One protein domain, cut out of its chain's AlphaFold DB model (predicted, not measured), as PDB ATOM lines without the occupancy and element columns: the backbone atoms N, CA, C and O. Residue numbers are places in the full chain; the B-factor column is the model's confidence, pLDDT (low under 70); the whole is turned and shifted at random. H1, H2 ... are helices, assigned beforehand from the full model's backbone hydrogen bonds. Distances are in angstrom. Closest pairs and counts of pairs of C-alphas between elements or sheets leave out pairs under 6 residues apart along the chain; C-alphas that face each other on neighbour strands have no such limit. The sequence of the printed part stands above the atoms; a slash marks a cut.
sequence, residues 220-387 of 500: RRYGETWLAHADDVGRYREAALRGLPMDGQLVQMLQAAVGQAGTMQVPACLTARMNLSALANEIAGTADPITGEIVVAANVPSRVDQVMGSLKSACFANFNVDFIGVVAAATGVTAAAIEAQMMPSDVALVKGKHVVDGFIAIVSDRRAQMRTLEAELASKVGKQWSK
ATOM      1  N   ARG A 220     -23.456 -12.976 -26.427       97.44
ATOM      2  CA  ARG A 220     -24.548 -12.025 -26.674       97.44
ATOM      3  C   ARG A 220     -25.586 -12.586 -27.616       97.44
ATOM      4  O   ARG A 220     -26.761 -12.616 -27.276       97.44
ATOM      5  N   ARG A 221     -25.165 -13.079 -28.782       97.44
ATOM      6  CA  ARG A 221     -26.096 -13.636 -29.768       97.44
ATOM      7  C   ARG A 221     -26.972 -14.729 -29.153       97.44
ATOM      8  O   ARG A 221     -28.180 -14.733 -29.381       97.44
ATOM      9  N   TYR A 222     -26.375 -15.667 -28.418       97.50
ATOM     10  CA  TYR A 222     -27.127 -16.751 -27.781       97.50
ATOM     11  C   TYR A 222     -28.028 -16.236 -26.656       97.50
ATOM     12  O   TYR A 222     -29.200 -16.608 -26.617       97.50
ATOM     13  N   GLY A 223     -27.505 -15.365 -25.791       96.69
ATOM     14  CA  GLY A 223     -28.241 -14.779 -24.676       96.69
ATOM     15  C   GLY A 223     -29.435 -13.942 -25.127       96.69
ATOM     16  O   GLY A 223     -30.551 -14.223 -24.715       96.69
ATOM     17  N   GLU A 224     -29.244 -12.987 -26.037       96.69
ATOM     18  CA  GLU A 224     -30.320 -12.125 -26.552       96.69
ATOM     19  C   GLU A 224     -31.385 -12.908 -27.320       96.69
ATOM     20  O   GLU A 224     -32.573 -12.642 -27.162       96.69
ATOM     21  N   THR A 225     -30.993 -13.904 -28.125       96.44
ATOM     22  CA  THR A 225     -31.982 -14.728 -28.846       96.44
ATOM     23  C   THR A 225     -32.812 -15.557 -27.866       96.44
ATOM     24  O   THR A 225     -34.022 -15.698 -28.034       96.44
ATOM     25  N   TRP A 226     -32.175 -16.103 -26.827       97.44
ATOM     26  CA  TRP A 226     -32.881 -16.845 -25.791       97.44
ATOM     27  C   TRP A 226     -33.804 -15.919 -24.990       97.44
ATOM     28  O   TRP A 226     -34.964 -16.271 -24.790       97.44
ATOM     29  N   LEU A 227     -33.330 -14.724 -24.612       95.75
ATOM     30  CA  LEU A 227     -34.120 -13.708 -23.910       95.75
ATOM     31  C   LEU A 227     -35.341 -13.290 -24.720       95.75
ATOM     32  O   LEU A 227     -36.435 -13.286 -24.179       95.75
ATOM     33  N   ALA A 228     -35.197 -13.062 -26.026       95.19
ATOM     34  CA  ALA A 228     -36.329 -12.732 -26.889       95.19
ATOM     35  C   ALA A 228     -37.410 -13.830 -26.891       95.19
ATOM     36  O   ALA A 228     -38.600 -13.540 -26.958       95.19
ATOM     37  N   HIS A 229     -37.021 -15.108 -26.801       96.50
ATOM     38  CA  HIS A 229     -37.987 -16.197 -26.650       96.50
ATOM     39  C   HIS A 229     -38.588 -16.255 -25.245       96.50
ATOM     40  O   HIS A 229     -39.780 -16.524 -25.111       96.50
ATOM     41  N   ALA A 230     -37.797 -15.994 -24.208       95.69
ATOM     42  CA  ALA A 230     -38.279 -15.942 -22.835       95.69
ATOM     43  C   ALA A 230     -39.212 -14.746 -22.585       95.69
ATOM     44  O   ALA A 230     -40.189 -14.890 -21.859       95.69
ATOM     45  N   ASP A 231     -39.004 -13.614 -23.251       94.25
ATOM     46  CA  ASP A 231     -39.913 -12.466 -23.224       94.25
ATOM     47  C   ASP A 231     -41.305 -12.836 -23.750       94.25
ATOM     48  O   ASP A 231     -42.311 -12.303 -23.277       94.25
ATOM     49  N   ASP A 232     -41.391 -13.783 -24.690       94.25
ATOM     50  CA  ASP A 232     -42.663 -14.288 -25.208       94.25
ATOM     51  C   ASP A 232     -43.360 -15.225 -24.203       94.25
ATOM     52  O   ASP A 232     -44.560 -15.071 -23.964       94.25
ATOM     53  N   VAL A 233     -42.651 -16.215 -23.636       95.31
ATOM     54  CA  VAL A 233     -43.267 -17.359 -22.908       95.31
ATOM     55  C   VAL A 233     -42.924 -17.487 -21.424       95.31
ATOM     56  O   VAL A 233     -43.436 -18.390 -20.741       95.31
ATOM     57  N   GLY A 234     -42.048 -16.620 -20.938       93.31
ATOM     58  CA  GLY A 234     -41.393 -16.703 -19.647       93.31
ATOM     59  C   GLY A 234     -40.085 -17.490 -19.659       93.31
ATOM     60  O   GLY A 234     -39.747 -18.205 -20.600       93.31
ATOM     61  N   ARG A 235     -39.390 -17.419 -18.525       93.00
ATOM     62  CA  ARG A 235     -38.108 -18.082 -18.258       93.00
ATOM     63  C   ARG A 235     -38.073 -19.609 -18.352       93.00
ATOM     64  O   ARG A 235     -37.015 -20.205 -18.548       93.00
ATOM     65  N   TYR A 236     -39.211 -20.264 -18.153       94.50
ATOM     66  CA  TYR A 236     -39.267 -21.714 -17.975       94.50
ATOM     67  C   TYR A 236     -39.232 -22.457 -19.316       94.50
ATOM     68  O   TYR A 236     -40.166 -22.383 -20.126       94.50
ATOM     69  N   ARG A 237     -38.159 -23.224 -19.528       94.62
ATOM     70  CA  ARG A 237     -37.844 -23.961 -20.765       94.62
ATOM     71  C   ARG A 237     -38.341 -25.406 -20.779       94.62
ATOM     72  O   ARG A 237     -38.113 -26.136 -21.748       94.62
ATOM     73  N   GLU A 238     -38.974 -25.872 -19.712       96.25
ATOM     74  CA  GLU A 238     -39.304 -27.275 -19.485       96.25
ATOM     75  C   GLU A 238     -40.345 -27.764 -20.499       96.25
ATOM     76  O   GLU A 238     -41.462 -27.253 -20.586       96.25
ATOM     77  N   ALA A 239     -40.019 -28.829 -21.238       95.94
ATOM     78  CA  ALA A 239     -40.948 -29.427 -22.204       95.94
ATOM     79  C   ALA A 239     -42.255 -29.917 -21.545       95.94
ATOM     80  O   ALA A 239     -43.308 -29.942 -22.181       95.94
ATOM     81  N   ALA A 240     -42.197 -30.269 -20.258       96.19
ATOM     82  CA  ALA A 240     -43.338 -30.722 -19.473       96.19
ATOM     83  C   ALA A 240     -44.411 -29.635 -19.254       96.19
ATOM     84  O   ALA A 240     -45.572 -29.978 -19.033       96.19
ATOM     85  N   LEU A 241     -44.064 -28.349 -19.395       95.94
ATOM     86  CA  LEU A 241     -45.028 -27.243 -19.371       95.94
ATOM     87  C   LEU A 241     -45.834 -27.114 -20.671       95.94
ATOM     88  O   LEU A 241     -46.814 -26.372 -20.718       95.94
ATOM     89  N   ARG A 242     -45.441 -27.837 -21.730       95.38
ATOM     90  CA  ARG A 242     -46.108 -27.836 -23.041       95.38
ATOM     91  C   ARG A 242     -46.387 -26.403 -23.518       95.38
ATOM     92  O   ARG A 242     -45.478 -25.576 -23.546       95.38
ATOM     93  N   GLY A 243     -47.642 -26.115 -23.855       94.06
ATOM     94  CA  GLY A 243     -48.117 -24.830 -24.346       94.06
ATOM     95  C   GLY A 243     -48.675 -23.878 -23.286       94.06
ATOM     96  O   GLY A 243     -49.359 -22.936 -23.665       94.06
ATOM     97  N   LEU A 244     -48.463 -24.126 -21.986       95.94
ATOM     98  CA  LEU A 244     -48.908 -23.218 -20.920       95.94
ATOM     99  C   LEU A 244     -47.943 -22.025 -20.811       95.94
ATOM    100  O   LEU A 244     -46.823 -22.252 -20.350       95.94
ATOM    101  N   PRO A 245     -48.303 -20.787 -21.195       93.12
ATOM    102  CA  PRO A 245     -47.457 -19.633 -20.897       93.12
ATOM    103  C   PRO A 245     -47.468 -19.394 -19.384       93.12
ATOM    104  O   PRO A 245     -48.533 -19.383 -18.768       93.12
ATOM    105  N   MET A 246     -46.286 -19.265 -18.785       92.69
ATOM    106  CA  MET A 246     -46.143 -19.057 -17.336       92.69
ATOM    107  C   MET A 246     -45.820 -17.602 -16.998       92.69
ATOM    108  O   MET A 246     -46.110 -17.163 -15.892       92.69
ATOM    109  N   ASP A 247     -45.239 -16.879 -17.954       92.06
ATOM    110  CA  ASP A 247     -44.886 -15.466 -17.872       92.06
ATOM    111  C   ASP A 247     -44.786 -14.906 -19.313       92.06
ATOM    112  O   ASP A 247     -45.215 -15.566 -20.269       92.06
ATOM    113  N   GLY A 248     -44.239 -13.706 -19.482       92.38
ATOM    114  CA  GLY A 248     -43.957 -13.090 -20.772       92.38
ATOM    115  C   GLY A 248     -45.170 -12.427 -21.426       92.38
ATOM    116  O   GLY A 248     -46.232 -12.226 -20.832       92.38
ATOM    117  N   GLN A 249     -45.026 -12.036 -22.686       91.38
ATOM    118  CA  GLN A 249     -46.082 -11.353 -23.432       91.38
ATOM    119  C   GLN A 249     -47.280 -12.273 -23.695       91.38
ATOM    120  O   GLN A 249     -48.432 -11.837 -23.635       91.38
ATOM    121  N   LEU A 250     -47.042 -13.567 -23.926       93.75
ATOM    122  CA  LEU A 250     -48.112 -14.504 -24.261       93.75
ATOM    123  C   LEU A 250     -49.012 -14.834 -23.068       93.75
ATOM    124  O   LEU A 250     -50.188 -15.129 -23.293       93.75
ATOM    125  N   VAL A 251     -48.537 -14.738 -21.815       93.38
ATOM    126  CA  VAL A 251     -49.438 -14.881 -20.654       93.38
ATOM    127  C   VAL A 251     -50.418 -13.710 -20.575       93.38
ATOM    128  O   VAL A 251     -51.613 -13.935 -20.387       93.38
ATOM    129  N   GLN A 252     -49.956 -12.480 -20.816       90.19
ATOM    130  CA  GLN A 252     -50.809 -11.285 -20.824       90.19
ATOM    131  C   GLN A 252     -51.808 -11.323 -21.974       90.19
ATOM    132  O   GLN A 252     -52.993 -11.060 -21.777       90.19
ATOM    133  N   MET A 253     -51.362 -11.713 -23.172       90.75
ATOM    134  CA  MET A 253     -52.258 -11.880 -24.316       90.75
ATOM    135  C   MET A 253     -53.317 -12.956 -24.045       90.75
ATOM    136  O   MET A 253     -54.488 -12.754 -24.369       90.75
ATOM    137  N   LEU A 254     -52.944 -14.077 -23.415       92.75
ATOM    138  CA  LEU A 254     -53.899 -15.114 -23.022       92.75
ATOM    139  C   LEU A 254     -54.886 -14.597 -21.967       92.75
ATOM    140  O   LEU A 254     -56.086 -14.845 -22.083       92.75
ATOM    141  N   GLN A 255     -54.417 -13.859 -20.960       90.50
ATOM    142  CA  GLN A 255     -55.268 -13.255 -19.932       90.50
ATOM    143  C   GLN A 255     -56.249 -12.240 -20.531       90.50
ATOM    144  O   GLN A 255     -57.439 -12.299 -20.217       90.50
ATOM    145  N   ALA A 256     -55.792 -11.375 -21.440       87.50
ATOM    146  CA  ALA A 256     -56.638 -10.428 -22.159       87.50
ATOM    147  C   ALA A 256     -57.692 -11.154 -23.013       87.50
ATOM    148  O   ALA A 256     -58.879 -10.838 -22.930       87.50
ATOM    149  N   ALA A 257     -57.287 -12.187 -23.760       89.12
ATOM    150  CA  ALA A 257     -58.190 -13.026 -24.547       89.12
ATOM    151  C   ALA A 257     -59.259 -13.709 -23.676       89.12
ATOM    152  O   ALA A 257     -60.444 -13.703 -24.015       89.12
ATOM    153  N   VAL A 258     -58.861 -14.274 -22.531       89.06
ATOM    154  CA  VAL A 258     -59.786 -14.886 -21.564       89.06
ATOM    155  C   VAL A 258     -60.700 -13.835 -20.938       89.06
ATOM    156  O   VAL A 258     -61.880 -14.110 -20.736       89.06
ATOM    157  N   GLY A 259     -60.201 -12.630 -20.658       85.88
ATOM    158  CA  GLY A 259     -61.000 -11.503 -20.176       85.88
ATOM    159  C   GLY A 259     -62.087 -11.108 -21.173       85.88
ATOM    160  O   GLY A 259     -63.259 -11.029 -20.802       85.88
ATOM    161  N   GLN A 260     -61.729 -10.964 -22.451       83.25
ATOM    162  CA  GLN A 260     -62.683 -10.678 -23.526       83.25
ATOM    163  C   GLN A 260     -63.725 -11.791 -23.672       83.25
ATOM    164  O   GLN A 260     -64.922 -11.504 -23.715       83.25
ATOM    165  N   ALA A 261     -63.299 -13.055 -23.645       82.06
ATOM    166  CA  ALA A 261     -64.206 -14.201 -23.656       82.06
ATOM    167  C   ALA A 261     -65.121 -14.260 -22.423       82.06
ATOM    168  O   ALA A 261     -66.294 -14.625 -22.523       82.06
ATOM    169  N   GLY A 262     -64.598 -13.858 -21.265       69.50
ATOM    170  CA  GLY A 262     -65.267 -13.892 -19.970       69.50
ATOM    171  C   GLY A 262     -66.320 -12.805 -19.763       69.50
ATOM    172  O   GLY A 262     -67.194 -12.985 -18.915       69.50
ATOM    173  N   THR A 263     -66.320 -11.725 -20.554       66.38
ATOM    174  CA  THR A 263     -67.401 -10.716 -20.510       66.38
ATOM    175  C   THR A 263     -68.782 -11.308 -20.828       66.38
ATOM    176  O   THR A 263     -69.799 -10.734 -20.450       66.38
ATOM    177  N   MET A 264     -68.834 -12.513 -21.407       62.66
ATOM    178  CA  MET A 264     -70.062 -13.285 -21.616       62.66
ATOM    179  C   MET A 264     -70.562 -14.058 -20.372       62.66
ATOM    180  O   MET A 264     -71.480 -14.862 -20.502       62.66
ATOM    181  N   GLN A 265     -69.984 -13.837 -19.180       61.72
ATOM    182  CA  GLN A 265     -70.386 -14.415 -17.879       61.72
ATOM    183  C   GLN A 265     -70.764 -15.908 -17.912       61.72
ATOM    184  O   GLN A 265     -71.705 -16.342 -17.251       61.72
ATOM    185  N   VAL A 266     -70.027 -16.728 -18.661       78.31
ATOM    186  CA  VAL A 266     -70.275 -18.174 -18.686       78.31
ATOM    187  C   VAL A 266     -69.600 -18.803 -17.459       78.31
ATOM    188  O   VAL A 266     -68.367 -18.787 -17.392       78.31
ATOM    189  N   PRO A 267     -70.338 -19.401 -16.497       88.88
ATOM    190  CA  PRO A 267     -69.739 -19.967 -15.281       88.88
ATOM    191  C   PRO A 267     -68.636 -20.996 -15.565       88.88
ATOM    192  O   PRO A 267     -67.638 -21.061 -14.852       88.88
ATOM    193  N   ALA A 268     -68.772 -21.759 -16.655       89.00
ATOM    194  CA  ALA A 268     -67.759 -22.714 -17.091       89.00
ATOM    195  C   ALA A 268     -66.417 -22.040 -17.441       89.00
ATOM    196  O   ALA A 268     -65.361 -22.584 -17.115       89.00
ATOM    197  N   CYS A 269     -66.439 -20.851 -18.056       91.62
ATOM    198  CA  CYS A 269     -65.217 -20.109 -18.361       91.62
ATOM    199  C   CYS A 269     -64.521 -19.616 -17.085       91.62
ATOM    200  O   CYS A 269     -63.301 -19.723 -16.969       91.62
ATOM    201  N   LEU A 270     -65.287 -19.153 -16.089       90.62
ATOM    202  CA  LEU A 270     -64.726 -18.750 -14.797       90.62
ATOM    203  C   LEU A 270     -63.991 -19.918 -14.120       90.62
ATOM    204  O   LEU A 270     -62.858 -19.750 -13.675       90.62
ATOM    205  N   THR A 271     -64.590 -21.112 -14.112       93.56
ATOM    206  CA  THR A 271     -63.940 -22.328 -13.599       93.56
ATOM    207  C   THR A 271     -62.658 -22.659 -14.364       93.56
ATOM    208  O   THR A 271     -61.632 -22.932 -13.743       93.56
ATOM    209  N   ALA A 272     -62.674 -22.587 -15.699       94.69
ATOM    210  CA  ALA A 272     -61.476 -22.821 -16.505       94.69
ATOM    211  C   ALA A 272     -60.354 -21.809 -16.191       94.69
ATOM    212  O   ALA A 272     -59.197 -22.205 -16.043       94.69
ATOM    213  N   ARG A 273     -60.693 -20.526 -16.001       93.69
ATOM    214  CA  ARG A 273     -59.743 -19.470 -15.611       93.69
ATOM    215  C   ARG A 273     -59.142 -19.703 -14.222       93.69
ATOM    216  O   ARG A 273     -57.936 -19.529 -14.038       93.69
ATOM    217  N   MET A 274     -59.964 -20.097 -13.250       93.75
ATOM    218  CA  MET A 274     -59.486 -20.430 -11.904       93.75
ATOM    219  C   MET A 274     -58.546 -21.637 -11.937       93.75
ATOM    220  O   MET A 274     -57.493 -21.593 -11.309       93.75
ATOM    221  N   ASN A 275     -58.867 -22.669 -12.723       96.06
ATOM    222  CA  ASN A 275     -58.003 -23.841 -12.879       96.06
ATOM    223  C   ASN A 275     -56.660 -23.498 -13.541       96.06
ATOM    224  O   ASN A 275     -55.635 -24.036 -13.128       96.06
ATOM    225  N   LEU A 276     -56.653 -22.591 -14.528       95.44
ATOM    226  CA  LEU A 276     -55.421 -22.062 -15.120       95.44
ATOM    227  C   LEU A 276     -54.551 -21.365 -14.073       95.44
ATOM    228  O   LEU A 276     -53.381 -21.706 -13.926       95.44
ATOM    229  N   SER A 277     -55.142 -20.434 -13.323       94.75
ATOM    230  CA  SER A 277     -54.422 -19.656 -12.308       94.75
ATOM    231  C   SER A 277     -53.897 -20.552 -11.181       94.75
ATOM    232  O   SER A 277     -52.756 -20.413 -10.757       94.75
ATOM    233  N   ALA A 278     -54.698 -21.524 -10.734       96.25
ATOM    234  CA  ALA A 278     -54.299 -22.484  -9.710       96.25
ATOM    235  C   ALA A 278     -53.130 -23.368 -10.168       96.25
ATOM    236  O   ALA A 278     -52.194 -23.572  -9.401       96.25
ATOM    237  N   LEU A 279     -53.154 -23.863 -11.413       96.88
ATOM    238  CA  LEU A 279     -52.051 -24.654 -11.966       96.88
ATOM    239  C   LEU A 279     -50.772 -23.819 -12.118       96.88
ATOM    240  O   LEU A 279     -49.700 -24.301 -11.762       96.88
ATOM    241  N   ALA A 280     -50.877 -22.582 -12.610       95.31
ATOM    242  CA  ALA A 280     -49.731 -21.683 -12.727       95.31
ATOM    243  C   ALA A 280     -49.112 -21.381 -11.349       95.31
ATOM    244  O   ALA A 280     -47.904 -21.521 -11.181       95.31
ATOM    245  N   ASN A 281     -49.932 -21.066 -10.342       95.12
ATOM    246  CA  ASN A 281     -49.458 -20.811  -8.979       95.12
ATOM    247  C   ASN A 281     -48.836 -22.051  -8.331       95.12
ATOM    248  O   ASN A 281     -47.847 -21.931  -7.618       95.12
ATOM    249  N   GLU A 282     -49.386 -23.242  -8.578       95.81
ATOM    250  CA  GLU A 282     -48.800 -24.493  -8.093       95.81
ATOM    251  C   GLU A 282     -47.403 -24.715  -8.674       95.81
ATOM    252  O   GLU A 282     -46.483 -25.016  -7.922       95.81
ATOM    253  N   ILE A 283     -47.232 -24.532  -9.989       95.81
ATOM    254  CA  ILE A 283     -45.934 -24.679 -10.661       95.81
ATOM    255  C   ILE A 283     -44.956 -23.602 -10.179       95.81
ATOM    256  O   ILE A 283     -43.825 -23.921  -9.838       95.81
ATOM    257  N   ALA A 284     -45.380 -22.338 -10.117       93.75
ATOM    258  CA  ALA A 284     -44.537 -21.249  -9.626       93.75
ATOM    259  C   ALA A 284     -44.126 -21.461  -8.159       93.75
ATOM    260  O   ALA A 284     -42.998 -21.159  -7.785       93.75
ATOM    261  N   GLY A 285     -45.007 -22.047  -7.345       94.31
ATOM    262  CA  GLY A 285     -44.727 -22.410  -5.958       94.31
ATOM    263  C   GLY A 285     -43.715 -23.546  -5.782       94.31
ATOM    264  O   GLY A 285     -43.293 -23.784  -4.654       94.31
ATOM    265  N   THR A 286     -43.312 -24.247  -6.854       95.38
ATOM    266  CA  THR A 286     -42.202 -25.218  -6.806       95.38
ATOM    267  C   THR A 286     -40.849 -24.612  -7.164       95.38
ATOM    268  O   THR A 286     -39.858 -25.343  -7.145       95.38
ATOM    269  N   ALA A 287     -40.797 -23.315  -7.490       93.88
ATOM    270  CA  ALA A 287     -39.547 -22.632  -7.775       93.88
ATOM    271  C   ALA A 287     -38.641 -22.638  -6.535       93.88
ATOM    272  O   ALA A 287     -39.050 -22.236  -5.444       93.88
ATOM    273  N   ASP A 288     -37.403 -23.088  -6.706       94.06
ATOM    274  CA  ASP A 288     -36.389 -22.994  -5.666       94.06
ATOM    275  C   ASP A 288     -36.078 -21.513  -5.386       94.06
ATOM    276  O   ASP A 288     -35.785 -20.764  -6.323       94.06
ATOM    277  N   PRO A 289     -36.108 -21.062  -4.121       92.12
ATOM    278  CA  PRO A 289     -35.945 -19.647  -3.798       92.12
ATOM    279  C   PRO A 289     -34.545 -19.100  -4.116       92.12
ATOM    280  O   PRO A 289     -34.379 -17.887  -4.153       92.12
ATOM    281  N   ILE A 290     -33.535 -19.954  -4.327       93.19
ATOM    282  CA  ILE A 290     -32.171 -19.540  -4.680       93.19
ATOM    283  C   ILE A 290     -31.949 -19.627  -6.189       93.19
ATOM    284  O   ILE A 290     -31.425 -18.685  -6.773       93.19
ATOM    285  N   THR A 291     -32.296 -20.750  -6.824       91.44
ATOM    286  CA  THR A 291     -31.984 -20.964  -8.251       91.44
ATOM    287  C   THR A 291     -33.074 -20.451  -9.192       91.44
ATOM    288  O   THR A 291     -32.802 -20.257 -10.377       91.44
ATOM    289  N   GLY A 292     -34.307 -20.296  -8.699       90.81
ATOM    290  CA  GLY A 292     -35.503 -20.074  -9.512       90.81
ATOM    291  C   GLY A 292     -35.962 -21.309 -10.301       90.81
ATOM    292  O   GLY A 292     -36.962 -21.234 -11.016       90.81
ATOM    293  N   GLU A 293     -35.263 -22.445 -10.190       92.12
ATOM    294  CA  GLU A 293     -35.619 -23.679 -10.897       92.12
ATOM    295  C   GLU A 293     -36.941 -24.232 -10.395       92.12
ATOM    296  O   GLU A 293     -37.130 -24.416  -9.195       92.12
ATOM    297  N   ILE A 294     -37.827 -24.580 -11.324       94.19
ATOM    298  CA  ILE A 294     -39.063 -25.288 -11.002       94.19
ATOM    299  C   ILE A 294     -38.863 -26.797 -11.092       94.19
ATOM    300  O   ILE A 294     -38.199 -27.323 -11.989       94.19
ATOM    301  N   VAL A 295     -39.541 -27.521 -10.208       93.31
ATOM    302  CA  VAL A 295     -39.715 -28.969 -10.348       93.31
ATOM    303  C   VAL A 295     -41.086 -29.227 -10.955       93.31
ATOM    304  O   VAL A 295     -42.120 -28.998 -10.324       93.31
ATOM    305  N   VAL A 296     -41.102 -29.728 -12.191       94.25
ATOM    306  CA  VAL A 296     -42.348 -30.060 -12.889       94.25
ATOM    307  C   VAL A 296     -42.753 -31.497 -12.565       94.25
ATOM    308  O   VAL A 296     -42.139 -32.454 -13.039       94.25
ATOM    309  N   ALA A 297     -43.801 -31.660 -11.756       96.12
ATOM    310  CA  ALA A 297     -44.314 -32.976 -11.388       96.12
ATOM    311  C   ALA A 297     -44.829 -33.764 -12.612       96.12
ATOM    312  O   ALA A 297     -45.337 -33.197 -13.580       96.12
ATOM    313  N   ALA A 298     -44.748 -35.098 -12.555       97.12
ATOM    314  CA  ALA A 298     -45.071 -35.979 -13.686       97.12
ATOM    315  C   ALA A 298     -46.523 -35.859 -14.200       97.12
ATOM    316  O   ALA A 298     -46.801 -36.196 -15.349       97.12
ATOM    317  N   ASN A 299     -47.451 -35.372 -13.369       97.19
ATOM    318  CA  ASN A 299     -48.850 -35.124 -13.725       97.19
ATOM    319  C   ASN A 299     -49.112 -33.715 -14.292       97.19
ATOM    320  O   ASN A 299     -50.217 -33.461 -14.766       97.19
ATOM    321  N   VAL A 300     -48.145 -32.791 -14.264       97.06
ATOM    322  CA  VAL A 300     -48.322 -31.435 -14.816       97.06
ATOM    323  C   VAL A 300     -48.657 -31.460 -16.313       97.06
ATOM    324  O   VAL A 300     -49.623 -30.797 -16.684       97.06
ATOM    325  N   PRO A 301     -47.988 -32.254 -17.179       97.50
ATOM    326  CA  PRO A 301     -48.306 -32.278 -18.608       97.50
ATOM    327  C   PRO A 301     -49.779 -32.586 -18.925       97.50
ATOM    328  O   PRO A 301     -50.375 -31.921 -19.768       97.50
ATOM    329  N   SER A 302     -50.388 -33.565 -18.243       97.81
ATOM    330  CA  SER A 302     -51.800 -33.914 -18.465       97.81
ATOM    331  C   SER A 302     -52.754 -32.856 -17.911       97.81
ATOM    332  O   SER A 302     -53.810 -32.607 -18.491       97.81
ATOM    333  N   ARG A 303     -52.379 -32.189 -16.816       97.88
ATOM    334  CA  ARG A 303     -53.152 -31.076 -16.255       97.88
ATOM    335  C   ARG A 303     -53.092 -29.832 -17.133       97.88
ATOM    336  O   ARG A 303     -54.117 -29.176 -17.286       97.88
ATOM    337  N   VAL A 304     -51.945 -29.544 -17.750       97.62
ATOM    338  CA  VAL A 304     -51.827 -28.489 -18.767       97.62
ATOM    339  C   VAL A 304     -52.804 -28.759 -19.912       97.62
ATOM    340  O   VAL A 304     -53.602 -27.880 -20.237       97.62
ATOM    341  N   ASP A 305     -52.826 -29.976 -20.464       97.69
ATOM    342  CA  ASP A 305     -53.778 -30.339 -21.526       97.69
ATOM    343  C   ASP A 305     -55.236 -30.150 -21.083       97.69
ATOM    344  O   ASP A 305     -56.049 -29.595 -21.821       97.69
ATOM    345  N   GLN A 306     -55.572 -30.587 -19.864       97.88
ATOM    346  CA  GLN A 306     -56.919 -30.473 -19.310       97.88
ATOM    347  C   GLN A 306     -57.355 -29.011 -19.156       97.88
ATOM    348  O   GLN A 306     -58.478 -28.659 -19.524       97.88
ATOM    349  N   VAL A 307     -56.488 -28.162 -18.603       97.56
ATOM    350  CA  VAL A 307     -56.760 -26.736 -18.390       97.56
ATOM    351  C   VAL A 307     -56.900 -26.017 -19.727       97.56
ATOM    352  O   VAL A 307     -57.884 -25.309 -19.931       97.56
ATOM    353  N   MET A 308     -55.979 -26.240 -20.668       97.44
ATOM    354  CA  MET A 308     -56.044 -25.599 -21.982       97.44
ATOM    355  C   MET A 308     -57.259 -26.089 -22.787       97.44
ATOM    356  O   MET A 308     -57.976 -25.285 -23.383       97.44
ATOM    357  N   GLY A 309     -57.580 -27.385 -22.728       97.50
ATOM    358  CA  GLY A 309     -58.801 -27.944 -23.315       97.50
ATOM    359  C   GLY A 309     -60.080 -27.365 -22.697       97.50
ATOM    360  O   GLY A 309     -61.051 -27.083 -23.405       97.50
ATOM    361  N   SER A 310     -60.069 -27.121 -21.384       96.38
ATOM    362  CA  SER A 310     -61.165 -26.466 -20.661       96.38
ATOM    363  C   SER A 310     -61.304 -24.993 -21.059       96.38
ATOM    364  O   SER A 310     -62.417 -24.544 -21.295       96.38
ATOM    365  N   LEU A 311     -60.210 -24.241 -21.230       95.25
ATOM    366  CA  LEU A 311     -60.268 -22.874 -21.770       95.25
ATOM    367  C   LEU A 311     -60.875 -22.867 -23.176       95.25
ATOM    368  O   LEU A 311     -61.802 -22.103 -23.444       95.25
ATOM    369  N   LYS A 312     -60.411 -23.763 -24.054       95.56
ATOM    370  CA  LYS A 312     -60.929 -23.908 -25.421       95.56
ATOM    371  C   LYS A 312     -62.434 -24.170 -25.441       95.56
ATOM    372  O   LYS A 312     -63.164 -23.481 -26.139       95.56
ATOM    373  N   SER A 313     -62.896 -25.142 -24.661       95.12
ATOM    374  CA  SER A 313     -64.299 -25.575 -24.667       95.12
ATOM    375  C   SER A 313     -65.235 -24.713 -23.818       95.12
ATOM    376  O   SER A 313     -66.426 -24.672 -24.102       95.12
ATOM    377  N   ALA A 314     -64.742 -24.025 -22.788       93.69
ATOM    378  CA  ALA A 314     -65.590 -23.275 -21.863       93.69
ATOM    379  C   ALA A 314     -65.545 -21.760 -22.084       93.69
ATOM    380  O   ALA A 314     -66.578 -21.104 -21.976       93.69
ATOM    381  N   CYS A 315     -64.370 -21.202 -22.391       92.00
ATOM    382  CA  CYS A 315     -64.216 -19.773 -22.675       92.00
ATOM    383  C   CYS A 315     -64.374 -19.472 -24.165       92.00
ATOM    384  O   CYS A 315     -65.031 -18.504 -24.533       92.00
ATOM    385  N   PHE A 316     -63.812 -20.323 -25.023       91.50
ATOM    386  CA  PHE A 316     -63.710 -20.046 -26.455       91.50
ATOM    387  C   PHE A 316     -64.648 -20.886 -27.335       91.50
ATOM    388  O   PHE A 316     -64.553 -20.807 -28.553       91.50
ATOM    389  N   ALA A 317     -65.610 -21.628 -26.768       90.69
ATOM    390  CA  ALA A 317     -66.504 -22.496 -27.553       90.69
ATOM    391  C   ALA A 317     -67.266 -21.776 -28.678       90.69
ATOM    392  O   ALA A 317     -67.521 -22.372 -29.720       90.69
ATOM    393  N   ASN A 318     -67.615 -20.504 -28.469       86.06
ATOM    394  CA  ASN A 318     -68.336 -19.688 -29.448       86.06
ATOM    395  C   ASN A 318     -67.416 -18.711 -30.205       86.06
ATOM    396  O   ASN A 318     -67.896 -17.893 -30.990       86.06
ATOM    397  N   PHE A 319     -66.102 -18.768 -29.966       85.38
ATOM    398  CA  PHE A 319     -65.121 -17.940 -30.655       85.38
ATOM    399  C   PHE A 319     -64.655 -18.651 -31.925       85.38
ATOM    400  O   PHE A 319     -63.775 -19.504 -31.899       85.38
ATOM    401  N   ASN A 320     -65.219 -18.248 -33.063       83.25
ATOM    402  CA  ASN A 320     -64.782 -18.711 -34.387       83.25
ATOM    403  C   ASN A 320     -63.585 -17.913 -34.938       83.25
ATOM    404  O   ASN A 320     -63.317 -17.946 -36.138       83.25
ATOM    405  N   VAL A 321     -62.901 -17.155 -34.083       84.94
ATOM    406  CA  VAL A 321     -61.714 -16.375 -34.441       84.94
ATOM    407  C   VAL A 321     -60.455 -17.191 -34.168       84.94
ATOM    408  O   VAL A 321     -60.356 -17.909 -33.170       84.94
ATOM    409  N   ASP A 322     -59.493 -17.091 -35.079       93.19
ATOM    410  CA  ASP A 322     -58.176 -17.678 -34.887       93.19
ATOM    411  C   ASP A 322     -57.333 -16.840 -33.912       93.19
ATOM    412  O   ASP A 322     -57.769 -15.809 -33.392       93.19
ATOM    413  N   PHE A 323     -56.116 -17.302 -33.628       94.12
ATOM    414  CA  PHE A 323     -55.183 -16.594 -32.748       94.12
ATOM    415  C   PHE A 323     -54.964 -15.131 -33.165       94.12
ATOM    416  O   PHE A 323     -55.066 -14.238 -32.326       94.12
ATOM    417  N   ILE A 324     -54.722 -14.880 -34.457       94.12
ATOM    418  CA  ILE A 324     -54.475 -13.533 -34.992       94.12
ATOM    419  C   ILE A 324     -55.710 -12.653 -34.783       94.12
ATOM    420  O   ILE A 324     -55.582 -11.513 -34.343       94.12
ATOM    421  N   GLY A 325     -56.907 -13.186 -35.039       92.81
ATOM    422  CA  GLY A 325     -58.168 -12.489 -34.809       92.81
ATOM    423  C   GLY A 325     -58.392 -12.109 -33.344       92.81
ATOM    424  O   GLY A 325     -58.857 -11.004 -33.068       92.81
ATOM    425  N   VAL A 326     -58.024 -12.978 -32.397       88.00
ATOM    426  CA  VAL A 326     -58.129 -12.662 -30.963       88.00
ATOM    427  C   VAL A 326     -57.103 -11.622 -30.534       88.00
ATOM    428  O   VAL A 326     -57.469 -10.679 -29.840       88.00
ATOM    429  N   VAL A 327     -55.844 -11.738 -30.963       88.31
ATOM    430  CA  VAL A 327     -54.816 -10.729 -30.655       88.31
ATOM    431  C   VAL A 327     -55.211  -9.367 -31.234       88.31
ATOM    432  O   VAL A 327     -55.119  -8.352 -30.547       88.31
ATOM    433  N   ALA A 328     -55.731  -9.339 -32.461       91.31
ATOM    434  CA  ALA A 328     -56.279  -8.143 -33.096       91.31
ATOM    435  C   ALA A 328     -57.415  -7.517 -32.265       91.31
ATOM    436  O   ALA A 328     -57.386  -6.324 -31.963       91.31
ATOM    437  N   ALA A 329     -58.380  -8.326 -31.814       87.06
ATOM    438  CA  ALA A 329     -59.474  -7.860 -30.962       87.06
ATOM    439  C   ALA A 329     -58.998  -7.372 -29.579       87.06
ATOM    440  O   ALA A 329     -59.526  -6.387 -29.063       87.06
ATOM    441  N   ALA A 330     -57.998  -8.027 -28.985       82.00
ATOM    442  CA  ALA A 330     -57.402  -7.652 -27.701       82.00
ATOM    443  C   ALA A 330     -56.642  -6.324 -27.768       82.00
ATOM    444  O   ALA A 330     -56.681  -5.540 -26.824       82.00
ATOM    445  N   THR A 331     -55.979  -6.059 -28.893       82.44
ATOM    446  CA  THR A 331     -55.116  -4.883 -29.085       82.44
ATOM    447  C   THR A 331     -55.807  -3.719 -29.795       82.44
ATOM    448  O   THR A 331     -55.261  -2.619 -29.844       82.44
ATOM    449  N   GLY A 332     -56.997  -3.931 -30.370       87.06
ATOM    450  CA  GLY A 332     -57.684  -2.928 -31.190       87.06
ATOM    451  C   GLY A 332     -57.021  -2.683 -32.555       87.06
ATOM    452  O   GLY A 332     -57.298  -1.674 -33.202       87.06
ATOM    453  N   VAL A 333     -56.146  -3.591 -32.994       92.50
ATOM    454  CA  VAL A 333     -55.445  -3.552 -34.286       92.50
ATOM    455  C   VAL A 333     -56.141  -4.501 -35.271       92.50
ATOM    456  O   VAL A 333     -56.853  -5.414 -34.870       92.50
ATOM    457  N   THR A 334     -55.991  -4.300 -36.584       95.06
ATOM    458  CA  THR A 334     -56.582  -5.222 -37.571       95.06
ATOM    459  C   THR A 334     -55.804  -6.539 -37.640       95.06
ATOM    460  O   THR A 334     -54.583  -6.555 -37.503       95.06
ATOM    461  N   ALA A 335     -56.486  -7.648 -37.938       94.88
ATOM    462  CA  ALA A 335     -55.842  -8.955 -38.117       94.88
ATOM    463  C   ALA A 335     -54.719  -8.927 -39.171       94.88
ATOM    464  O   ALA A 335     -53.658  -9.498 -38.952       94.88
ATOM    465  N   ALA A 336     -54.914  -8.199 -40.276       96.44
ATOM    466  CA  ALA A 336     -53.893  -8.039 -41.311       96.44
ATOM    467  C   ALA A 336     -52.656  -7.273 -40.813       96.44
ATOM    468  O   ALA A 336     -51.543  -7.588 -41.220       96.44
ATOM    469  N   ALA A 337     -52.835  -6.281 -39.934       95.81
ATOM    470  CA  ALA A 337     -51.717  -5.558 -39.337       95.81
ATOM    471  C   ALA A 337     -50.968  -6.414 -38.305       95.81
ATOM    472  O   ALA A 337     -49.742  -6.382 -38.302       95.81
ATOM    473  N   ILE A 338     -51.672  -7.227 -37.505       93.94
ATOM    474  CA  ILE A 338     -51.027  -8.228 -36.640       93.94
ATOM    475  C   ILE A 338     -50.242  -9.236 -37.488       93.94
ATOM    476  O   ILE A 338     -49.059  -9.437 -37.252       93.94
ATOM    477  N   GLU A 339     -50.855  -9.815 -38.526       95.75
ATOM    478  CA  GLU A 339     -50.184 -10.776 -39.412       95.75
ATOM    479  C   GLU A 339     -48.940 -10.175 -40.087       95.75
ATOM    480  O   GLU A 339     -47.912 -10.839 -40.164       95.75
ATOM    481  N   ALA A 340     -48.999  -8.911 -40.522       95.19
ATOM    482  CA  ALA A 340     -47.866  -8.211 -41.131       95.19
ATOM    483  C   ALA A 340     -46.722  -7.898 -40.146       95.19
ATOM    484  O   ALA A 340     -45.596  -7.661 -40.580       95.19
ATOM    485  N   GLN A 341     -47.010  -7.872 -38.843       92.31
ATOM    486  CA  GLN A 341     -46.030  -7.630 -37.782       92.31
ATOM    487  C   GLN A 341     -45.393  -8.919 -37.250       92.31
ATOM    488  O   GLN A 341     -44.309  -8.871 -36.670       92.31
ATOM    489  N   MET A 342     -46.047 -10.066 -37.435       94.19
ATOM    490  CA  MET A 342     -45.532 -11.363 -37.009       94.19
ATOM    491  C   MET A 342     -44.443 -11.872 -37.958       94.19
ATOM    492  O   MET A 342     -44.486 -11.657 -39.170       94.19
ATOM    493  N   MET A 343     -43.482 -12.629 -37.420       94.94
ATOM    494  CA  MET A 343     -42.535 -13.348 -38.269       94.94
ATOM    495  C   MET A 343     -43.277 -14.397 -39.117       94.94
ATOM    496  O   MET A 343     -44.210 -15.034 -38.618       94.94
ATOM    497  N   PRO A 344     -42.849 -14.670 -40.368       97.06
ATOM    498  CA  PRO A 344     -43.491 -15.685 -41.207       97.06
ATOM    499  C   PRO A 344     -43.584 -17.074 -40.555       97.06
ATOM    500  O   PRO A 344     -44.569 -17.785 -40.751       97.06
ATOM    501  N   SER A 345     -42.582 -17.454 -39.752       96.88
ATOM    502  CA  SER A 345     -42.592 -18.693 -38.965       96.88
ATOM    503  C   SER A 345     -43.725 -18.725 -37.941       96.88
ATOM    504  O   SER A 345     -44.372 -19.755 -37.776       96.88
ATOM    505  N   ASP A 346     -44.020 -17.595 -37.303       97.06
ATOM    506  CA  ASP A 346     -45.065 -17.502 -36.284       97.06
ATOM    507  C   ASP A 346     -46.449 -17.506 -36.918       97.06
ATOM    508  O   ASP A 346     -47.344 -18.200 -36.440       97.06
ATOM    509  N   VAL A 347     -46.614 -16.814 -38.051       97.25
ATOM    510  CA  VAL A 347     -47.845 -16.884 -38.850       97.25
ATOM    511  C   VAL A 347     -48.138 -18.336 -39.229       97.25
ATOM    512  O   VAL A 347     -49.262 -18.800 -39.045       97.25
ATOM    513  N   ALA A 348     -47.135 -19.094 -39.684       98.00
ATOM    514  CA  ALA A 348     -47.299 -20.512 -40.002       98.00
ATOM    515  C   ALA A 348     -47.700 -21.366 -38.781       98.00
ATOM    516  O   ALA A 348     -48.414 -22.363 -38.928       98.00
ATOM    517  N   LEU A 349     -47.283 -20.976 -37.571       97.62
ATOM    518  CA  LEU A 349     -47.656 -21.664 -36.337       97.62
ATOM    519  C   LEU A 349     -49.097 -21.397 -35.909       97.62
ATOM    520  O   LEU A 349     -49.669 -22.277 -35.264       97.62
ATOM    521  N   VAL A 350     -49.688 -20.244 -36.232       97.50
ATOM    522  CA  VAL A 350     -50.964 -19.817 -35.625       97.50
ATOM    523  C   VAL A 350     -52.112 -19.599 -36.612       97.50
ATOM    524  O   VAL A 350     -53.276 -19.674 -36.212       97.50
ATOM    525  N   LYS A 351     -51.822 -19.344 -37.892       96.25
ATOM    526  CA  LYS A 351     -52.833 -18.980 -38.892       96.25
ATOM    527  C   LYS A 351     -53.866 -20.090 -39.075       96.25
ATOM    528  O   LYS A 351     -53.515 -21.249 -39.292       96.25
ATOM    529  N   GLY A 352     -55.147 -19.725 -38.987       94.75
ATOM    530  CA  GLY A 352     -56.262 -20.665 -39.119       94.75
ATOM    531  C   GLY A 352     -56.406 -21.662 -37.963       94.75
ATOM    532  O   GLY A 352     -57.268 -22.538 -38.028       94.75
ATOM    533  N   LYS A 353     -55.595 -21.556 -36.900       97.00
ATOM    534  CA  LYS A 353     -55.763 -22.364 -35.688       97.00
ATOM    535  C   LYS A 353     -56.694 -21.663 -34.714       97.00
ATOM    536  O   LYS A 353     -56.622 -20.451 -34.533       97.00
ATOM    537  N   HIS A 354     -57.514 -22.446 -34.017       95.62
ATOM    538  CA  HIS A 354     -58.271 -21.948 -32.874       95.62
ATOM    539  C   HIS A 354     -57.324 -21.246 -31.885       95.62
ATOM    540  O   HIS A 354     -56.238 -21.763 -31.626       95.62
ATOM    541  N   VAL A 355     -57.731 -20.114 -31.303       94.75
ATOM    542  CA  VAL A 355     -56.869 -19.260 -30.459       94.75
ATOM    543  C   VAL A 355     -56.037 -20.032 -29.427       94.75
ATOM    544  O   VAL A 355     -54.822 -19.863 -29.365       94.75
ATOM    545  N   VAL A 356     -56.661 -20.940 -28.671       96.12
ATOM    546  CA  VAL A 356     -55.962 -21.770 -27.671       96.12
ATOM    547  C   VAL A 356     -54.910 -22.688 -28.307       96.12
ATOM    548  O   VAL A 356     -53.824 -22.835 -27.756       96.12
ATOM    549  N   ASP A 357     -55.191 -23.271 -29.475       97.44
ATOM    550  CA  ASP A 357     -54.223 -24.118 -30.184       97.44
ATOM    551  C   ASP A 357     -53.066 -23.274 -30.747       97.44
ATOM    552  O   ASP A 357     -51.932 -23.747 -30.806       97.44
ATOM    553  N   GLY A 358     -53.343 -22.023 -31.136       96.88
ATOM    554  CA  GLY A 358     -52.332 -21.041 -31.526       96.88
ATOM    555  C   GLY A 358     -51.377 -20.713 -30.378       96.88
ATOM    556  O   GLY A 358     -50.168 -20.849 -30.557       96.88
ATOM    557  N   PHE A 359     -51.905 -20.396 -29.187       96.44
ATOM    558  CA  PHE A 359     -51.095 -20.206 -27.973       96.44
ATOM    559  C   PHE A 359     -50.252 -21.442 -27.659       96.44
ATOM    560  O   PHE A 359     -49.048 -21.324 -27.457       96.44
ATOM    561  N   ILE A 360     -50.854 -22.637 -27.674       97.69
ATOM    562  CA  ILE A 360     -50.112 -23.874 -27.409       97.69
ATOM    563  C   ILE A 360     -48.956 -24.042 -28.398       97.69
ATOM    564  O   ILE A 360     -47.850 -24.398 -27.984       97.69
ATOM    565  N   ALA A 361     -49.203 -23.799 -29.688       97.88
ATOM    566  CA  ALA A 361     -48.209 -23.963 -30.740       97.88
ATOM    567  C   ALA A 361     -47.038 -22.986 -30.583       97.88
ATOM    568  O   ALA A 361     -45.894 -23.437 -30.562       97.88
ATOM    569  N   ILE A 362     -47.310 -21.685 -30.432       97.50
ATOM    570  CA  ILE A 362     -46.250 -20.677 -30.315       97.50
ATOM    571  C   ILE A 362     -45.474 -20.833 -29.002       97.50
ATOM    572  O   ILE A 362     -44.248 -20.825 -29.020       97.50
ATOM    573  N   VAL A 363     -46.153 -21.110 -27.881       97.81
ATOM    574  CA  VAL A 363     -45.478 -21.315 -26.591       97.81
ATOM    575  C   VAL A 363     -44.553 -22.534 -26.637       97.81
ATOM    576  O   VAL A 363     -43.415 -22.489 -26.166       97.81
ATOM    577  N   SER A 364     -45.033 -23.632 -27.227       97.50
ATOM    578  CA  SER A 364     -44.242 -24.858 -27.359       97.50
ATOM    579  C   SER A 364     -43.033 -24.663 -28.276       97.50
ATOM    580  O   SER A 364     -41.965 -25.200 -27.974       97.50
ATOM    581  N   ASP A 365     -43.191 -23.898 -29.364       98.06
ATOM    582  CA  ASP A 365     -42.096 -23.540 -30.267       98.06
ATOM    583  C   ASP A 365     -41.019 -22.736 -29.535       98.06
ATOM    584  O   ASP A 365     -39.880 -23.189 -29.480       98.06
ATOM    585  N   ARG A 366     -41.364 -21.628 -28.869       97.62
ATOM    586  CA  ARG A 366     -40.380 -20.791 -28.155       97.62
ATOM    587  C   ARG A 366     -39.574 -21.559 -27.121       97.62
ATOM    588  O   ARG A 366     -38.348 -21.488 -27.128       97.62
ATOM    589  N   ARG A 367     -40.224 -22.397 -26.308       97.19
ATOM    590  CA  ARG A 367     -39.510 -23.274 -25.364       97.19
ATOM    591  C   ARG A 367     -38.596 -24.271 -26.071       97.19
ATOM    592  O   ARG A 367     -37.539 -24.617 -25.548       97.19
ATOM    593  N   ALA A 368     -39.006 -24.786 -27.230       98.06
ATOM    594  CA  ALA A 368     -38.145 -25.642 -28.035       98.06
ATOM    595  C   ALA A 368     -36.946 -24.869 -28.597       98.06
ATOM    596  O   ALA A 368     -35.839 -25.396 -28.536       98.06
ATOM    597  N   GLN A 369     -37.134 -23.633 -29.065       98.06
ATOM    598  CA  GLN A 369     -36.045 -22.769 -29.526       98.06
ATOM    599  C   GLN A 369     -35.060 -22.451 -28.394       98.06
ATOM    600  O   GLN A 369     -33.862 -22.617 -28.589       98.06
ATOM    601  N   MET A 370     -35.539 -22.117 -27.190       97.38
ATOM    602  CA  MET A 370     -34.694 -21.912 -26.000       97.38
ATOM    603  C   MET A 370     -33.798 -23.130 -25.725       97.38
ATOM    604  O   MET A 370     -32.575 -23.013 -25.685       97.38
ATOM    605  N   ARG A 371     -34.380 -24.338 -25.656       97.50
ATOM    606  CA  ARG A 371     -33.608 -25.583 -25.470       97.50
ATOM    607  C   ARG A 371     -32.652 -25.871 -26.632       97.50
ATOM    608  O   ARG A 371     -31.566 -26.406 -26.412       97.50
ATOM    609  N   THR A 372     -33.047 -25.550 -27.863       97.94
ATOM    610  CA  THR A 372     -32.180 -25.687 -29.040       97.94
ATOM    611  C   THR A 372     -30.972 -24.767 -28.921       97.94
ATOM    612  O   THR A 372     -29.856 -25.239 -29.101       97.94
ATOM    613  N   LEU A 373     -31.157 -23.498 -28.554       97.75
ATOM    614  CA  LEU A 373     -30.067 -22.535 -28.361       97.75
ATOM    615  C   LEU A 373     -29.078 -23.006 -27.293       97.75
ATOM    616  O   LEU A 373     -27.871 -22.948 -27.510       97.75
ATOM    617  N   GLU A 374     -29.574 -23.552 -26.186       96.69
ATOM    618  CA  GLU A 374     -28.739 -24.124 -25.127       96.69
ATOM    619  C   GLU A 374     -27.904 -25.316 -25.612       96.69
ATOM    620  O   GLU A 374     -26.704 -25.405 -25.337       96.69
ATOM    621  N   ALA A 375     -28.525 -26.233 -26.359       97.50
ATOM    622  CA  ALA A 375     -27.843 -27.389 -26.933       97.50
ATOM    623  C   ALA A 375     -26.844 -26.982 -28.031       97.50
ATOM    624  O   ALA A 375     -25.762 -27.566 -28.154       97.50
ATOM    625  N   GLU A 376     -27.183 -25.974 -28.833       97.94
ATOM    626  CA  GLU A 376     -26.302 -25.414 -29.850       97.94
ATOM    627  C   GLU A 376     -25.096 -24.710 -29.234       97.94
ATOM    628  O   GLU A 376     -23.985 -24.915 -29.713       97.94
ATOM    629  N   LEU A 377     -25.280 -23.942 -28.161       96.56
ATOM    630  CA  LEU A 377     -24.177 -23.329 -27.430       96.56
ATOM    631  C   LEU A 377     -23.194 -24.407 -26.939       96.56
ATOM    632  O   LEU A 377     -21.988 -24.319 -27.186       96.56
ATOM    633  N   ALA A 378     -23.715 -25.478 -26.334       96.88
ATOM    634  CA  ALA A 378     -22.897 -26.592 -25.862       96.88
ATOM    635  C   ALA A 378     -22.154 -27.310 -26.999       96.88
ATOM    636  O   ALA A 378     -20.968 -27.605 -26.869       96.88
ATOM    637  N   SER A 379     -22.825 -27.581 -28.119       97.75
ATOM    638  CA  SER A 379     -22.258 -28.372 -29.220       97.75
ATOM    639  C   SER A 379     -21.372 -27.577 -30.183       97.75
ATOM    640  O   SER A 379     -20.392 -28.125 -30.682       97.75
ATOM    641  N   LYS A 380     -21.690 -26.305 -30.453       96.75
ATOM    642  CA  LYS A 380     -20.968 -25.457 -31.418       96.75
ATOM    643  C   LYS A 380     -19.889 -24.598 -30.764       96.75
ATOM    644  O   LYS A 380     -18.849 -24.382 -31.377       96.75
ATOM    645  N   VAL A 381     -20.126 -24.108 -29.544       96.88
ATOM    646  CA  VAL A 381     -19.192 -23.216 -28.822       96.88
ATOM    647  C   VAL A 381     -18.391 -23.983 -27.763       96.88
ATOM    648  O   VAL A 381     -17.316 -23.548 -27.360       96.88
ATOM    649  N   GLY A 382     -18.876 -25.149 -27.319       97.44
ATOM    650  CA  GLY A 382     -18.215 -25.940 -26.278       97.44
ATOM    651  C   GLY A 382     -18.381 -25.350 -24.873       97.44
ATOM    652  O   GLY A 382     -17.592 -25.655 -23.979       97.44
ATOM    653  N   LYS A 383     -19.383 -24.485 -24.670       96.44
ATOM    654  CA  LYS A 383     -19.691 -23.829 -23.390       96.44
ATOM    655  C   LYS A 383     -21.043 -24.305 -22.869       96.44
ATOM    656  O   LYS A 383     -21.994 -24.448 -23.628       96.44
ATOM    657  N   GLN A 384     -21.135 -24.558 -21.567       95.06
ATOM    658  CA  GLN A 384     -22.408 -24.912 -20.938       95.06
ATOM    659  C   GLN A 384     -23.283 -23.666 -20.778       95.06
ATOM    660  O   GLN A 384     -22.769 -22.603 -20.436       95.06
ATOM    661  N   TRP A 385     -24.601 -23.812 -20.950       94.56
ATOM    662  CA  TRP A 385     -25.554 -22.715 -20.737       94.56
ATOM    663  C   TRP A 385     -25.446 -22.098 -19.341       94.56
ATOM    664  O   TRP A 385     -25.424 -20.883 -19.201       94.56
ATOM    665  N   SER A 386     -25.244 -22.929 -18.316       93.12
ATOM    666  CA  SER A 386     -25.057 -22.500 -16.923       93.12
ATOM    667  C   SER A 386     -23.829 -21.610 -16.684       93.12
ATOM    668  O   SER A 386     -23.646 -21.107 -15.574       93.12
ATOM    669  N   LYS A 387     -22.965 -21.427 -17.691       95.81
ATOM    670  CA  LYS A 387     -21.814 -20.517 -17.664       95.81
ATOM    671  C   LYS A 387     -22.063 -19.202 -18.394       95.81
ATOM    672  O   LYS A 387     -21.225 -18.319 -18.284       95.81
TER     673      LYS A 387
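Overview. This is residues 220 to 387 of the 500 residues of an uncharacterized protein of Deltaproteobacteria bacterium (UniProt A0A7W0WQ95). One long helix, H8, runs lengthwise, with H1 beside it and H2 following H1 in nearly the same line; the H3-H4 hairpin covers one side, and short H5, H6 and H7 gather on the opposite side, by the beginning of H8. H1, H2, H3, H4 and H8 form a bundle, helices roughly side by side. The printed part has 168 residues with eight named helices, H1 to H8 in order, and no named strand: all helix. It is compact, radius of gyration of the C-alphas 16.6 A, spanning 52 by 37 by 21 A.

Along the chain. Find C-alpha 220 at (-24.548, -12.025, -26.674), where H1, residues 220 to 233, begins. Next come H2, 248 to 262, 21.3 A; H3, 267 to 284, 25.9 A; H4, 300 to 315, 21.2 A; H5, 323 to 331; H6, 335 to 341; and H7, 344 to 350. H8, 355 to 381, runs 37.9 A to C-alpha 381 at (-19.192, -23.216, -28.822).

Arrangement. Look first at H8, with H2 one of two hubs, touching five helices each. H1 touches H8, opposite ways at a shallow tilt of 20 degrees; C-alphas 226 and 370 are closest, 5.4 A. H3 and H4 form a helical hairpin, closest C-alphas 269 and 315, 4.4 A. H5 touches H2 about perpendicular, 84 degrees, closest C-alphas 256 and 330, 6.2 A. H6 touches H5, closest C-alphas 328 and 335, 5.1 A. H7 touches residues 357 to 362 of H8 alone, closest C-alphas 350 and 358, 4.5 A. O i to N i+4 pairs are all within hydrogen-bond range in H3 to H8, 9 of 10 in H1 and 10 of 11 in H2.

Size, cuts and confidence. The farthest C-alphas, 265 and 382, are 54.1 A apart. The printed part has no cut; links H1 to H2 and H3 to H4 are long. Residues 262 to 265 have pLDDT under 70.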